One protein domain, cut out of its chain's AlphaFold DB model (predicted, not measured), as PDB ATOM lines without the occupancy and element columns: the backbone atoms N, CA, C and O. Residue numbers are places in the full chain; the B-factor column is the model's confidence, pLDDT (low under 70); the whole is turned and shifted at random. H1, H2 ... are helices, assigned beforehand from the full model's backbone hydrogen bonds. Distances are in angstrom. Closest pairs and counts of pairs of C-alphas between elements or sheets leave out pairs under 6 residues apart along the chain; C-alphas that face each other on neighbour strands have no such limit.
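AT A GLANCE: This is residues 610 to 722 of the 900 residues of the protein "Transferrin-binding protein B" of Moraxella bovis (UniProt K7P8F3). One long helix, H1, is the spine of a rod; H2, H3 and H4 join its later part in an up-and-down bundle, each running against the one before, and tiny H5 packs on its early part. The printed part has 113 residues with five named helices, H1 to H5, all helix, and is only just loose, close to compact: radius of gyration of the C-alphas 16.1 A, spans 58 by 26 by 23 A.

IN THESE COORDINATES: Find C-alpha 610 at (210.238, 138.741, 166.016); H1 runs from there to 643, 50.1 A. Next come H2, 654 to 670, 24.2 A; H3, 677 to 690, 19.9 A; H4, 696 to 707, 16.2 A; and H5, 717 to 720, 5.1 A, ending at (219.309, 130.683, 162.381).

HOW THE PARTS SIT: Look at C-alphas 637 and 660, 6.5 A apart, the closest of hairpin H1 and H2, at a shallow tilt of 19 degrees; H1 touches H2 with residues 630 to 641 alone. H1 and H3 are apart. In H1 to H4 every O i to N i+4 pair is within hydrogen-bond range; H5 is too short for one.

THE WHOLE: No cut, no long link; pLDDT is under 70 at, among others, 642 to 654.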
ATOM      1  N   GLU A 610     211.302 139.507 166.667       52.50
ATOM      2  CA  GLU A 610     210.238 138.741 166.016       52.50
ATOM      3  C   GLU A 610     210.770 137.849 164.879       52.50
ATOM      4  O   GLU A 610     210.416 136.676 164.792       52.50
ATOM      5  N   GLN A 611     211.705 138.343 164.059       58.44
ATOM      6  CA  GLN A 611     212.358 137.537 163.015       58.44
ATOM      7  C   GLN A 611     213.212 136.410 163.601       58.44
ATOM      8  O   GLN A 611     213.211 135.299 163.071       58.44
ATOM      9  N   LEU A 612     213.919 136.683 164.701       66.94
ATOM     10  CA  LEU A 612     214.689 135.670 165.423       66.94
ATOM     11  C   LEU A 612     213.774 134.620 166.060       66.94
ATOM     12  O   LEU A 612     214.112 133.441 166.040       66.94
ATOM     13  N   ALA A 613     212.608 135.015 166.579       69.69
ATOM     14  CA  ALA A 613     211.610 134.074 167.085       69.69
ATOM     15  C   ALA A 613     211.094 133.142 165.974       69.69
ATOM     16  O   ALA A 613     211.146 131.926 166.126       69.69
ATOM     17  N   ILE A 614     210.729 133.692 164.810       72.75
ATOM     18  CA  ILE A 614     210.263 132.902 163.656       72.75
ATOM     19  C   ILE A 614     211.351 131.943 163.143       72.75
ATOM     20  O   ILE A 614     211.057 130.805 162.776       72.75
ATOM     21  N   ALA A 615     212.611 132.384 163.099       70.25
ATOM     22  CA  ALA A 615     213.724 131.535 162.680       70.25
ATOM     23  C   ALA A 615     213.970 130.382 163.665       70.25
ATOM     24  O   ALA A 615     214.186 129.249 163.232       70.25
ATOM     25  N   ARG A 616     213.874 130.648 164.975       84.94
ATOM     26  CA  ARG A 616     213.957 129.614 166.017       84.94
ATOM     27  C   ARG A 616     212.819 128.604 165.906       84.94
ATOM     28  O   ARG A 616     213.076 127.408 165.994       84.94
ATOM     29  N   ASP A 617     211.596 129.059 165.643       84.38
ATOM     30  CA  ASP A 617     210.442 128.171 165.473       84.38
ATOM     31  C   ASP A 617     210.601 127.248 164.256       84.38
ATOM     32  O   ASP A 617     210.293 126.058 164.328       84.38
ATOM     33  N   LYS A 618     211.155 127.760 163.148       83.38
ATOM     34  CA  LYS A 618     211.461 126.956 161.954       83.38
ATOM     35  C   LYS A 618     212.590 125.950 162.182       83.38
ATOM     36  O   LYS A 618     212.454 124.802 161.769       83.38
ATOM     37  N   LEU A 619     213.672 126.356 162.849       88.38
ATOM     38  CA  LEU A 619     214.768 125.449 163.207       88.38
ATOM     39  C   LEU A 619     214.268 124.330 164.133       88.38
ATOM     40  O   LEU A 619     214.620 123.166 163.955       88.38
ATOM     41  N   LYS A 620     213.374 124.664 165.071       89.94
ATOM     42  CA  LYS A 620     212.715 123.688 165.941       89.94
ATOM     43  C   LYS A 620     211.821 122.727 165.154       89.94
ATOM     44  O   LYS A 620     211.865 121.530 165.407       89.94
ATOM     45  N   ALA A 621     211.054 123.216 164.179       87.88
ATOM     46  CA  ALA A 621     210.242 122.360 163.312       87.88
ATOM     47  C   ALA A 621     211.097 121.401 162.461       87.88
ATOM     48  O   ALA A 621     210.726 120.239 162.288       87.88
ATOM     49  N   GLN A 622     212.260 121.856 161.977       89.94
ATOM     50  CA  GLN A 622     213.219 120.982 161.301       89.94
ATOM     51  C   GLN A 622     213.741 119.900 162.250       89.94
ATOM     52  O   GLN A 622     213.753 118.732 161.878       89.94
ATOM     53  N   LEU A 623     214.128 120.266 163.477       92.75
ATOM     54  CA  LEU A 623     214.591 119.294 164.465       92.75
ATOM     55  C   LEU A 623     213.532 118.216 164.744       92.75
ATOM     56  O   LEU A 623     213.872 117.040 164.799       92.75
ATOM     57  N   GLU A 624     212.258 118.587 164.891       92.38
ATOM     58  CA  GLU A 624     211.186 117.601 165.100       92.38
ATOM     59  C   GLU A 624     210.990 116.675 163.887       92.38
ATOM     60  O   GLU A 624     210.754 115.484 164.065       92.38
ATOM     61  N   THR A 625     211.176 117.181 162.663       91.56
ATOM     62  CA  THR A 625     211.159 116.344 161.445       91.56
ATOM     63  C   THR A 625     212.321 115.347 161.451       91.56
ATOM     64  O   THR A 625     212.138 114.158 161.222       91.56
ATOM     65  N   GLU A 626     213.526 115.814 161.777       91.75
ATOM     66  CA  GLU A 626     214.731 114.982 161.796       91.75
ATOM     67  C   GLU A 626     214.675 113.895 162.880       91.75
ATOM     68  O   GLU A 626     215.174 112.791 162.655       91.75
ATOM     69  N   LYS A 627     214.040 114.186 164.028       93.38
ATOM     70  CA  LYS A 627     213.739 113.195 165.071       93.38
ATOM     71  C   LYS A 627     212.764 112.135 164.574       93.38
ATOM     72  O   LYS A 627     213.042 110.957 164.757       93.38
ATOM     73  N   GLN A 628     211.675 112.542 163.925       92.19
ATOM     74  CA  GLN A 628     210.672 111.611 163.409       92.19
ATOM     75  C   GLN A 628     211.270 110.666 162.355       92.19
ATOM     76  O   GLN A 628     211.071 109.456 162.425       92.19
ATOM     77  N   ASP A 629     212.076 111.195 161.433       92.00
ATOM     78  CA  ASP A 629     212.815 110.381 160.466       92.00
ATOM     79  C   ASP A 629     213.777 109.397 161.157       92.00
ATOM     80  O   ASP A 629     213.953 108.262 160.713       92.00
ATOM     81  N   LEU A 630     214.462 109.836 162.222       94.12
ATOM     82  CA  LEU A 630     215.374 108.976 162.974       94.12
ATOM     83  C   LEU A 630     214.610 107.860 163.694       94.12
ATOM     84  O   LEU A 630     215.069 106.722 163.689       94.12
ATOM     85  N   GLU A 631     213.454 108.165 164.280       91.62
ATOM     86  CA  GLU A 631     212.566 107.181 164.905       91.62
ATOM     87  C   GLU A 631     212.083 106.135 163.890       91.62
ATOM     88  O   GLU A 631     212.097 104.945 164.196       91.62
ATOM     89  N   GLU A 632     211.747 106.539 162.661       90.69
ATOM     90  CA  GLU A 632     211.362 105.615 161.585       90.69
ATOM     91  C   GLU A 632     212.527 104.707 161.149       90.69
ATOM     92  O   GLU A 632     212.357 103.491 160.991       90.69
ATOM     93  N   LEU A 633     213.736 105.267 161.015       91.19
ATOM     94  CA  LEU A 633     214.943 104.490 160.713       91.19
ATOM     95  C   LEU A 633     215.277 103.501 161.837       91.19
ATOM     96  O   LEU A 633     215.630 102.356 161.558       91.19
ATOM     97  N   LEU A 634     215.149 103.923 163.098       89.94
ATOM     98  CA  LEU A 634     215.384 103.073 164.265       89.94
ATOM     99  C   LEU A 634     214.343 101.953 164.361       89.94
ATOM    100  O   LEU A 634     214.723 100.807 164.585       89.94
ATOM    101  N   ALA A 635     213.064 102.245 164.117       87.06
ATOM    102  CA  ALA A 635     212.008 101.235 164.082       87.06
ATOM    103  C   ALA A 635     212.274 100.185 162.992       87.06
ATOM    104  O   ALA A 635     212.203  98.984 163.250       87.06
ATOM    105  N   THR A 636     212.669 100.630 161.796       86.31
ATOM    106  CA  THR A 636     213.041  99.735 160.688       86.31
ATOM    107  C   THR A 636     214.263  98.884 161.040       86.31
ATOM    108  O   THR A 636     214.304  97.693 160.733       86.31
ATOM    109  N   PHE A 637     215.251  99.474 161.719       86.19
ATOM    110  CA  PHE A 637     216.474  98.783 162.127       86.19
ATOM    111  C   PHE A 637     216.203  97.712 163.177       86.19
ATOM    112  O   PHE A 637     216.725  96.607 163.063       86.19
ATOM    113  N   VAL A 638     215.357  98.010 164.163       82.25
ATOM    114  CA  VAL A 638     214.961  97.053 165.197       82.25
ATOM    115  C   VAL A 638     214.202  95.871 164.590       82.25
ATOM    116  O   VAL A 638     214.583  94.732 164.846       82.25
ATOM    117  N   ILE A 639     213.213  96.130 163.725       76.50
ATOM    118  CA  ILE A 639     212.445  95.076 163.037       76.50
ATOM    119  C   ILE A 639     213.376  94.193 162.193       76.50
ATOM    120  O   ILE A 639     213.295  92.968 162.245       76.50
ATOM    121  N   GLY A 640     214.297  94.798 161.436       71.69
ATOM    122  CA  GLY A 640     215.250  94.043 160.622       71.69
ATOM    123  C   GLY A 640     216.241  93.211 161.436       71.69
ATOM    124  O   GLY A 640     216.631  92.129 161.005       71.69
ATOM    125  N   ASN A 641     216.618  93.685 162.623       70.31
ATOM    126  CA  ASN A 641     217.513  92.970 163.528       70.31
ATOM    127  C   ASN A 641     216.810  91.804 164.258       70.31
ATOM    128  O   ASN A 641     217.470  90.826 164.597       70.31
ATOM    129  N   GLU A 642     215.489  91.871 164.475       67.75
ATOM    130  CA  GLU A 642     214.691  90.750 165.007       67.75
ATOM    131  C   GLU A 642     214.513  89.615 163.993       67.75
ATOM    132  O   GLU A 642     214.662  88.449 164.352       67.75
ATOM    133  N   ILE A 643     214.246  89.939 162.722       60.44
ATOM    134  CA  ILE A 643     213.982  88.939 161.668       60.44
ATOM    135  C   ILE A 643     215.216  88.065 161.383       60.44
ATOM    136  O   ILE A 643     215.073  86.889 161.067       60.44
ATOM    137  N   LEU A 644     216.432  88.590 161.573       55.41
ATOM    138  CA  LEU A 644     217.678  87.810 161.481       55.41
ATOM    139  C   LEU A 644     217.827  86.745 162.592       55.41
ATOM    140  O   LEU A 644     218.755  85.937 162.538       55.41
ATOM    141  N   GLY A 645     216.948  86.756 163.601       54.28
ATOM    142  CA  GLY A 645     216.915  85.794 164.702       54.28
ATOM    143  C   GLY A 645     215.939  84.622 164.537       54.28
ATOM    144  O   GLY A 645     216.075  83.661 165.292       54.28
ATOM    145  N   ASP A 646     215.008  84.662 163.573       51.72
ATOM    146  CA  ASP A 646     213.967  83.637 163.380       51.72
ATOM    147  C   ASP A 646     214.117  82.925 162.022       51.72
ATOM    148  O   ASP A 646     214.107  83.548 160.964       51.72
ATOM    149  N   GLU A 647     214.230  81.589 162.044       52.62
ATOM    150  CA  GLU A 647     214.622  80.735 160.903       52.62
ATOM    151  C   GLU A 647     213.643  80.699 159.697       52.62
ATOM    152  O   GLU A 647     213.930  79.994 158.734       52.62
ATOM    153  N   ASP A 648     212.528  81.448 159.684       52.00
ATOM    154  CA  ASP A 648     211.437  81.252 158.702       52.00
ATOM    155  C   ASP A 648     210.808  82.539 158.080       52.00
ATOM    156  O   ASP A 648     209.720  82.470 157.496       52.00
ATOM    157  N   GLY A 649     211.453  83.717 158.138       50.81
ATOM    158  CA  GLY A 649     210.957  84.977 157.526       50.81
ATOM    159  C   GLY A 649     211.847  85.548 156.405       50.81
ATOM    160  O   GLY A 649     213.037  85.267 156.378       50.81
ATOM    161  N   GLU A 650     211.290  86.347 155.471       53.56
ATOM    162  CA  GLU A 650     212.045  87.019 154.384       53.56
ATOM    163  C   GLU A 650     213.258  87.796 154.941       53.56
ATOM    164  O   GLU A 650     213.109  88.858 155.545       53.56
ATOM    165  N   GLU A 651     214.458  87.243 154.737       52.66
ATOM    166  CA  GLU A 651     215.745  87.787 155.185       52.66
ATOM    167  C   GLU A 651     215.945  89.230 154.688       52.66
ATOM    168  O   GLU A 651     216.095  89.480 153.488       52.66
ATOM    169  N   ILE A 652     216.040  90.189 155.612       57.03
ATOM    170  CA  ILE A 652     216.749  91.438 155.324       57.03
ATOM    171  C   ILE A 652     218.241  91.086 155.299       57.03
ATOM    172  O   ILE A 652     218.809  90.733 156.329       57.03
ATOM    173  N   ASP A 653     218.871  91.148 154.119       65.94
ATOM    174  CA  ASP A 653     220.311  90.894 153.934       65.94
ATOM    175  C   ASP A 653     221.125  91.700 154.966       65.94
ATOM    176  O   ASP A 653     220.904  92.902 155.139       65.94
ATOM    177  N   ALA A 654     222.103  91.066 155.624       68.38
ATOM    178  CA  ALA A 654     223.015  91.708 156.576       68.38
ATOM    179  C   ALA A 654     223.649  93.001 156.017       68.38
ATOM    180  O   ALA A 654     223.923  93.941 156.763       68.38
ATOM    181  N   LYS A 655     223.815  93.096 154.690       74.00
ATOM    182  CA  LYS A 655     224.272  94.319 154.013       74.00
ATOM    183  C   LYS A 655     223.281  95.483 154.068       74.00
ATOM    184  O   LYS A 655     223.712  96.634 154.129       74.00
ATOM    185  N   GLU A 656     221.977  95.220 154.013       78.50
ATOM    186  CA  GLU A 656     220.951  96.261 154.156       78.50
ATOM    187  C   GLU A 656     220.862  96.736 155.614       78.50
ATOM    188  O   GLU A 656     220.697  97.934 155.850       78.50
ATOM    189  N   LEU A 657     221.103  95.855 156.594       80.06
ATOM    190  CA  LEU A 657     221.193  96.247 158.005       80.06
ATOM    191  C   LEU A 657     222.422  97.133 158.286       80.06
ATOM    192  O   LEU A 657     222.305  98.155 158.964       80.06
ATOM    193  N   ASP A 658     223.586  96.804 157.716       82.94
ATOM    194  CA  ASP A 658     224.797  97.636 157.816       82.94
ATOM    195  C   ASP A 658     224.604  99.019 157.180       82.94
ATOM    196  O   ASP A 658     225.062 100.041 157.703       82.94
ATOM    197  N   LYS A 659     223.885  99.069 156.058       85.44
ATOM    198  CA  LYS A 659     223.526 100.314 155.376       85.44
ATOM    199  C   LYS A 659     222.569 101.158 156.215       85.44
ATOM    200  O   LYS A 659     222.761 102.369 156.306       85.44
ATOM    201  N   LEU A 660     221.600 100.533 156.880       87.06
ATOM    202  CA  LEU A 660     220.683 101.217 157.786       87.06
ATOM    203  C   LEU A 660     221.404 101.737 159.042       87.06
ATOM    204  O   LEU A 660     221.213 102.888 159.432       87.06
ATOM    205  N   LYS A 661     222.335 100.953 159.606       89.56
ATOM    206  CA  LYS A 661     223.232 101.396 160.688       89.56
ATOM    207  C   LYS A 661     224.048 102.620 160.268       89.56
ATOM    208  O   LYS A 661     224.127 103.590 161.020       89.56
ATOM    209  N   ALA A 662     224.618 102.612 159.062       89.38
ATOM    210  CA  ALA A 662     225.353 103.756 158.529       89.38
ATOM    211  C   ALA A 662     224.460 104.999 158.366       89.38
ATOM    212  O   ALA A 662     224.875 106.091 158.745       89.38
ATOM    213  N   GLN A 663     223.222 104.838 157.886       91.38
ATOM    214  CA  GLN A 663     222.260 105.938 157.746       91.38
ATOM    215  C   GLN A 663     221.888 106.572 159.092       91.38
ATOM    216  O   GLN A 663     221.885 107.798 159.206       91.38
ATOM    217  N   ILE A 664     221.627 105.757 160.120       93.19
ATOM    218  CA  ILE A 664     221.329 106.231 161.481       93.19
ATOM    219  C   ILE A 664     222.522 107.023 162.035       93.19
ATOM    220  O   ILE A 664     222.358 108.138 162.537       93.19
ATOM    221  N   ILE A 665     223.738 106.481 161.900       92.19
ATOM    222  CA  ILE A 665     224.971 107.136 162.359       92.19
ATOM    223  C   ILE A 665     225.194 108.458 161.627       92.19
ATOM    224  O   ILE A 665     225.502 109.464 162.267       92.19
ATOM    225  N   ASP A 666     225.041 108.479 160.304       92.50
ATOM    226  CA  ASP A 666     225.237 109.688 159.511       92.50
ATOM    227  C   ASP A 666     224.199 110.758 159.850       92.50
ATOM    228  O   ASP A 666     224.568 111.927 159.967       92.50
ATOM    229  N   LYS A 667     222.936 110.384 160.090       92.25
ATOM    230  CA  LYS A 667     221.894 111.332 160.513       92.25
ATOM    231  C   LYS A 667     222.255 111.995 161.847       92.25
ATOM    232  O   LYS A 667     222.249 113.222 161.929       92.25
ATOM    233  N   ILE A 668     222.688 111.220 162.846       93.38
ATOM    234  CA  ILE A 668     223.131 111.755 164.147       93.38
ATOM    235  C   ILE A 668     224.393 112.613 163.990       93.38
ATOM    236  O   ILE A 668     224.443 113.747 164.462       93.38
ATOM    237  N   LYS A 669     225.407 112.118 163.274       92.19
ATOM    238  CA  LYS A 669     226.672 112.829 163.030       92.19
ATOM    239  C   LYS A 669     226.456 114.169 162.326       92.19
ATOM    240  O   LYS A 669     227.138 115.149 162.624       92.19
ATOM    241  N   ASN A 670     225.506 114.230 161.399       90.12
ATOM    242  CA  ASN A 670     225.225 115.430 160.622       90.12
ATOM    243  C   ASN A 670     224.558 116.545 161.432       90.12
ATOM    244  O   ASN A 670     224.635 117.695 160.991       90.12
ATOM    245  N   ALA A 671     224.008 116.249 162.611       90.50
ATOM    246  CA  ALA A 671     223.512 117.247 163.557       90.50
ATOM    247  C   ALA A 671     224.634 118.050 164.250       90.50
ATOM    248  O   ALA A 671     224.347 119.063 164.886       90.50
ATOM    249  N   TYR A 672     225.900 117.634 164.096       92.12
ATOM    250  CA  TYR A 672     227.057 118.229 164.768       92.12
ATOM    251  C   TYR A 672     228.070 118.908 163.820       92.12
ATOM    252  O   TYR A 672     228.211 118.545 162.638       92.12
ATOM    253  N   THR A 673     228.804 119.901 164.337       83.19
ATOM    254  CA  THR A 673     229.952 120.536 163.667       83.19
ATOM    255  C   THR A 673     231.091 119.551 163.409       83.19
ATOM    256  O   THR A 673     231.231 118.524 164.074       83.19
ATOM    257  N   GLU A 674     231.902 119.845 162.391       85.62
ATOM    258  CA  GLU A 674     232.901 118.924 161.836       85.62
ATOM    259  C   GLU A 674     233.959 118.469 162.855       85.62
ATOM    260  O   GLU A 674     234.326 117.296 162.867       85.62
ATOM    261  N   ASP A 675     234.354 119.348 163.776       82.12
ATOM    262  CA  ASP A 675     235.291 119.070 164.870       82.12
ATOM    263  C   ASP A 675     234.762 118.042 165.887       82.12
ATOM    264  O   ASP A 675     235.551 117.350 166.531       82.12
ATOM    265  N   LYS A 676     233.437 117.886 166.004       85.50
ATOM    266  CA  LYS A 676     232.794 116.954 166.948       85.50
ATOM    267  C   LYS A 676     232.349 115.644 166.306       85.50
ATOM    268  O   LYS A 676     232.068 114.682 167.022       85.50
ATOM    269  N   ARG A 677     232.306 115.569 164.970       88.19
ATOM    270  CA  ARG A 677     231.753 114.417 164.235       88.19
ATOM    271  C   ARG A 677     232.422 113.096 164.580       88.19
ATOM    272  O   ARG A 677     231.721 112.103 164.723       88.19
ATOM    273  N   THR A 678     233.744 113.074 164.744       86.81
ATOM    274  CA  THR A 678     234.492 111.842 165.042       86.81
ATOM    275  C   THR A 678     234.103 111.243 166.395       86.81
ATOM    276  O   THR A 678     233.924 110.031 166.510       86.81
ATOM    277  N   GLU A 679     233.937 112.085 167.418       88.62
ATOM    278  CA  GLU A 679     233.537 111.639 168.757       88.62
ATOM    279  C   GLU A 679     232.054 111.248 168.790       88.62
ATOM    280  O   GLU A 679     231.698 110.200 169.329       88.62
ATOM    281  N   VAL A 680     231.192 112.031 168.134       90.19
ATOM    282  CA  VAL A 680     229.756 111.735 168.008       90.19
ATOM    283  C   VAL A 680     229.520 110.419 167.272       90.19
ATOM    284  O   VAL A 680     228.730 109.592 167.721       90.19
ATOM    285  N   GLU A 681     230.242 110.182 166.177       91.75
ATOM    286  CA  GLU A 681     230.164 108.939 165.411       91.75
ATOM    287  C   GLU A 681     230.527 107.726 166.277       91.75
ATOM    288  O   GLU A 681     229.855 106.694 166.222       91.75
ATOM    289  N   LYS A 682     231.560 107.849 167.117       91.00
ATOM    290  CA  LYS A 682     231.973 106.788 168.040       91.00
ATOM    291  C   LYS A 682     230.899 106.497 169.091       91.00
ATOM    292  O   LYS A 682     230.613 105.331 169.358       91.00
ATOM    293  N   GLN A 683     230.290 107.530 169.665       90.00
ATOM    294  CA  GLN A 683     229.231 107.383 170.669       90.00
ATOM    295  C   GLN A 683     227.937 106.816 170.067       90.00
ATOM    296  O   GLN A 683     227.327 105.926 170.658       90.00
ATOM    297  N   ALA A 684     227.556 107.257 168.864       90.62
ATOM    298  CA  ALA A 684     226.387 106.745 168.150       90.62
ATOM    299  C   ALA A 684     226.553 105.258 167.801       90.62
ATOM    300  O   ALA A 684     225.630 104.476 168.007       90.62
ATOM    301  N   LYS A 685     227.749 104.841 167.355       91.69
ATOM    302  CA  LYS A 685     228.067 103.422 167.105       91.69
ATOM    303  C   LYS A 685     227.869 102.555 168.347       91.69
ATOM    304  O   LYS A 685     227.246 101.504 168.242       91.69
ATOM    305  N   LEU A 686     228.347 103.014 169.505       89.31
ATOM    306  CA  LEU A 686     228.201 102.291 170.772       89.31
ATOM    307  C   LEU A 686     226.734 102.149 171.193       89.31
ATOM    308  O   LEU A 686     226.332 101.076 171.628       89.31
ATOM    309  N   LEU A 687     225.937 103.212 171.051       88.25
ATOM    310  CA  LEU A 687     224.510 103.184 171.383       88.25
ATOM    311  C   LEU A 687     223.720 102.265 170.443       88.25
ATOM    312  O   LEU A 687     222.876 101.505 170.902       88.25
ATOM    313  N   ILE A 688     224.026 102.270 169.143       88.06
ATOM    314  CA  ILE A 688     223.360 101.388 168.173       88.06
ATOM    315  C   ILE A 688     223.722  99.916 168.409       88.06
ATOM    316  O   ILE A 688     222.883  99.046 168.230       88.06
ATOM    317  N   GLU A 689     224.944  99.614 168.852       84.56
ATOM    318  CA  GLU A 689     225.337  98.244 169.230       84.56
ATOM    319  C   GLU A 689     224.641  97.738 170.498       84.56
ATOM    320  O   GLU A 689     224.559  96.530 170.720       84.56
ATOM    321  N   GLN A 690     224.141  98.651 171.327       81.81
ATOM    322  CA  GLN A 690     223.374  98.335 172.530       81.81
ATOM    323  C   GLN A 690     221.870  98.226 172.261       81.81
ATOM    324  O   GLN A 690     221.163  97.662 173.095       81.81
ATOM    325  N   LEU A 691     221.400  98.731 171.117       82.31
ATOM    326  CA  LEU A 691     219.990  98.793 170.757       82.31
ATOM    327  C   LEU A 691     219.424  97.387 170.516       82.31
ATOM    328  O   LEU A 691     219.867  96.661 169.623       82.31
ATOM    329  N   LYS A 692     218.432  97.012 171.323       74.50
ATOM    330  CA  LYS A 692     217.694  95.746 171.223       74.50
ATOM    331  C   LYS A 692     216.234  96.004 170.866       74.50
ATOM    332  O   LYS A 692     215.755  97.132 170.959       74.50
ATOM    333  N   ALA A 693     215.529  94.942 170.489       67.81
ATOM    334  CA  ALA A 693     214.081  94.981 170.360       67.81
ATOM    335  C   ALA A 693     213.406  95.485 171.637       67.81
ATOM    336  O   ALA A 693     213.825  95.129 172.739       67.81
ATOM    337  N   GLU A 694     212.392  96.335 171.464       66.25
ATOM    338  CA  GLU A 694     211.633  96.977 172.547       66.25
ATOM    339  C   GLU A 694     212.478  97.845 173.513       66.25
ATOM    340  O   GLU A 694     212.009  98.228 174.584       66.25
ATOM    341  N   ASP A 695     213.715  98.218 173.145       78.56
ATOM    342  CA  ASP A 695     214.564  99.118 173.939       78.56
ATOM    343  C   ASP A 695     214.224 100.597 173.670       78.56
ATOM    344  O   ASP A 695     214.942 101.344 172.987       78.56
ATOM    345  N   GLU A 696     213.084 101.022 174.217       78.75
ATOM    346  CA  GLU A 696     212.619 102.413 174.168       78.75
ATOM    347  C   GLU A 696     213.624 103.383 174.815       78.75
ATOM    348  O   GLU A 696     213.740 104.531 174.385       78.75
ATOM    349  N   GLU A 697     214.400 102.933 175.811       83.94
ATOM    350  CA  GLU A 697     215.374 103.773 176.514       83.94
ATOM    351  C   GLU A 697     216.563 104.126 175.609       83.94
ATOM    352  O   GLU A 697     216.960 105.292 175.522       83.94
ATOM    353  N   THR A 698     217.133 103.143 174.910       84.12
ATOM    354  CA  THR A 698     218.243 103.373 173.971       84.12
ATOM    355  C   THR A 698     217.775 104.114 172.716       84.12
ATOM    356  O   THR A 698     218.487 104.995 172.227       84.12
ATOM    357  N   THR A 699     216.549 103.850 172.251       86.19
ATOM    358  CA  THR A 699     215.908 104.609 171.161       86.19
ATOM    359  C   THR A 699     215.769 106.087 171.538       86.19
ATOM    360  O   THR A 699     216.247 106.961 170.812       86.19
ATOM    361  N   ALA A 700     215.220 106.380 172.720       87.69
ATOM    362  CA  ALA A 700     215.090 107.746 173.221       87.69
ATOM    363  C   ALA A 700     216.453 108.435 173.396       87.69
ATOM    364  O   ALA A 700     216.589 109.611 173.060       87.69
ATOM    365  N   LYS A 701     217.487 107.711 173.851       90.31
ATOM    366  CA  LYS A 701     218.860 108.242 173.949       90.31
ATOM    367  C   LYS A 701     219.427 108.646 172.591       90.31
ATOM    368  O   LYS A 701     220.072 109.685 172.511       90.31
ATOM    369  N   LEU A 702     219.195 107.866 171.533       91.38
ATOM    370  CA  LEU A 702     219.658 108.189 170.177       91.38
ATOM    371  C   LEU A 702     218.934 109.418 169.603       91.38
ATOM    372  O   LEU A 702     219.575 110.290 169.014       91.38
ATOM    373  N   VAL A 703     217.626 109.537 169.844       92.56
ATOM    374  CA  VAL A 703     216.825 110.708 169.447       92.56
ATOM    375  C   VAL A 703     217.224 111.958 170.240       92.56
ATOM    376  O   VAL A 703     217.372 113.044 169.676       92.56
ATOM    377  N   GLU A 704     217.479 111.825 171.545       90.31
ATOM    378  CA  GLU A 704     218.007 112.916 172.368       90.31
ATOM    379  C   GLU A 704     219.428 113.306 171.937       90.31
ATOM    380  O   GLU A 704     219.793 114.483 171.975       90.31
ATOM    381  N   PHE A 705     220.230 112.338 171.487       92.31
ATOM    382  CA  PHE A 705     221.577 112.590 170.998       92.31
ATOM    383  C   PHE A 705     221.562 113.411 169.704       92.31
ATOM    384  O   PHE A 705     222.300 114.384 169.602       92.31
ATOM    385  N   LEU A 706     220.646 113.124 168.773       93.12
ATOM    386  CA  LEU A 706     220.380 113.990 167.617       93.12
ATOM    387  C   LEU A 706     219.961 115.407 168.054       93.12
ATOM    388  O   LEU A 706     220.467 116.401 167.532       93.12
ATOM    389  N   ALA A 707     219.066 115.508 169.041       91.38
ATOM    390  CA  ALA A 707     218.524 116.782 169.515       91.38
ATOM    391  C   ALA A 707     219.556 117.698 170.189       91.38
ATOM    392  O   ALA A 707     219.368 118.912 170.221       91.38
ATOM    393  N   LYS A 708     220.648 117.130 170.711       91.06
ATOM    394  CA  LYS A 708     221.784 117.866 171.288       91.06
ATOM    395  C   LYS A 708     222.801 118.330 170.240       91.06
ATOM    396  O   LYS A 708     223.824 118.903 170.618       91.06
ATOM    397  N   GLY A 709     222.547 118.075 168.957       90.38
ATOM    398  CA  GLY A 709     223.361 118.558 167.849       90.38
ATOM    399  C   GLY A 709     223.472 120.078 167.848       90.38
ATOM    400  O   GLY A 709     222.468 120.790 167.859       90.38
ATOM    401  N   ASP A 710     224.697 120.594 167.806       87.00
ATOM    402  CA  ASP A 710     224.952 122.034 167.857       87.00
ATOM    403  C   ASP A 710     224.515 122.785 166.597       87.00
ATOM    404  O   ASP A 710     224.439 124.009 166.638       87.00
ATOM    405  N   LYS A 711     224.143 122.090 165.514       86.19
ATOM    406  CA  LYS A 711     223.455 122.699 164.361       86.19
ATOM    407  C   LYS A 711     221.976 123.005 164.607       86.19
ATOM    408  O   LYS A 711     221.391 123.772 163.848       86.19
ATOM    409  N   PHE A 712     221.379 122.435 165.653       86.56
ATOM    410  CA  PHE A 712     220.008 122.732 166.079       86.56
ATOM    411  C   PHE A 712     219.950 123.711 167.260       86.56
ATOM    412  O   PHE A 712     218.866 124.012 167.758       86.56
ATOM    413  N   ASP A 713     221.097 124.251 167.689       83.75
ATOM    414  CA  ASP A 713     221.153 125.286 168.721       83.75
ATOM    415  C   ASP A 713     220.525 126.592 168.205       83.75
ATOM    416  O   ASP A 713     221.081 127.270 167.336       83.75
ATOM    417  N   GLY A 714     219.352 126.929 168.750       72.81
ATOM    418  CA  GLY A 714     218.584 128.127 168.416       72.81
ATOM    419  C   GLY A 714     219.098 129.424 169.051       72.81
ATOM    420  O   GLY A 714     218.528 130.481 168.781       72.81
ATOM    421  N   GLU A 715     220.143 129.375 169.879       74.12
ATOM    422  CA  GLU A 715     220.872 130.567 170.335       74.12
ATOM    423  C   GLU A 715     222.109 130.855 169.472       74.12
ATOM    424  O   GLU A 715     222.648 131.965 169.492       74.12
ATOM    425  N   ASN A 716     222.530 129.895 168.646       75.19
ATOM    426  CA  ASN A 716     223.605 130.092 167.688       75.19
ATOM    427  C   ASN A 716     223.082 130.757 166.404       75.19
ATOM    428  O   ASN A 716     222.379 130.166 165.582       75.19
ATOM    429  N   MET A 717     223.492 132.008 166.196       59.78
ATOM    430  CA  MET A 717     223.097 132.823 165.045       59.78
ATOM    431  C   MET A 717     223.448 132.208 163.681       59.78
ATOM    432  O   MET A 717     222.717 132.426 162.710       59.78
ATOM    433  N   ALA A 718     224.520 131.416 163.586       71.56
ATOM    434  CA  ALA A 718     224.894 130.753 162.337       71.56
ATOM    435  C   ALA A 718     223.818 129.747 161.887       71.56
ATOM    436  O   ALA A 718     223.503 129.668 160.701       71.56
ATOM    437  N   ASN A 719     223.182 129.057 162.837       77.19
ATOM    438  CA  ASN A 719     222.132 128.074 162.561       77.19
ATOM    439  C   ASN A 719     220.809 128.734 162.153       77.19
ATOM    440  O   ASN A 719     220.066 128.210 161.326       77.19
ATOM    441  N   LEU A 720     220.522 129.921 162.699       68.81
ATOM    442  CA  LEU A 720     219.309 130.683 162.381       68.81
ATOM    443  C   LEU A 720     219.366 131.354 161.001       68.81
ATOM    444  O   LEU A 720     218.323 131.691 160.438       68.81
ATOM    445  N   THR A 721     220.565 131.526 160.438       66.38
ATOM    446  CA  THR A 721     220.802 132.268 159.187       66.38
ATOM    447  C   THR A 721     220.024 131.696 157.993       66.38
ATOM    448  O   THR A 721     219.537 132.459 157.160       66.38
ATOM    449  N   ALA A 722     219.825 130.375 157.929       68.88
ATOM    450  CA  ALA A 722     219.053 129.732 156.860       68.88
ATOM    451  C   ALA A 722     217.527 129.950 156.973       68.88
ATOM    452  O   ALA A 722     216.814 129.861 155.973       68.88
TER     453      ALA A 722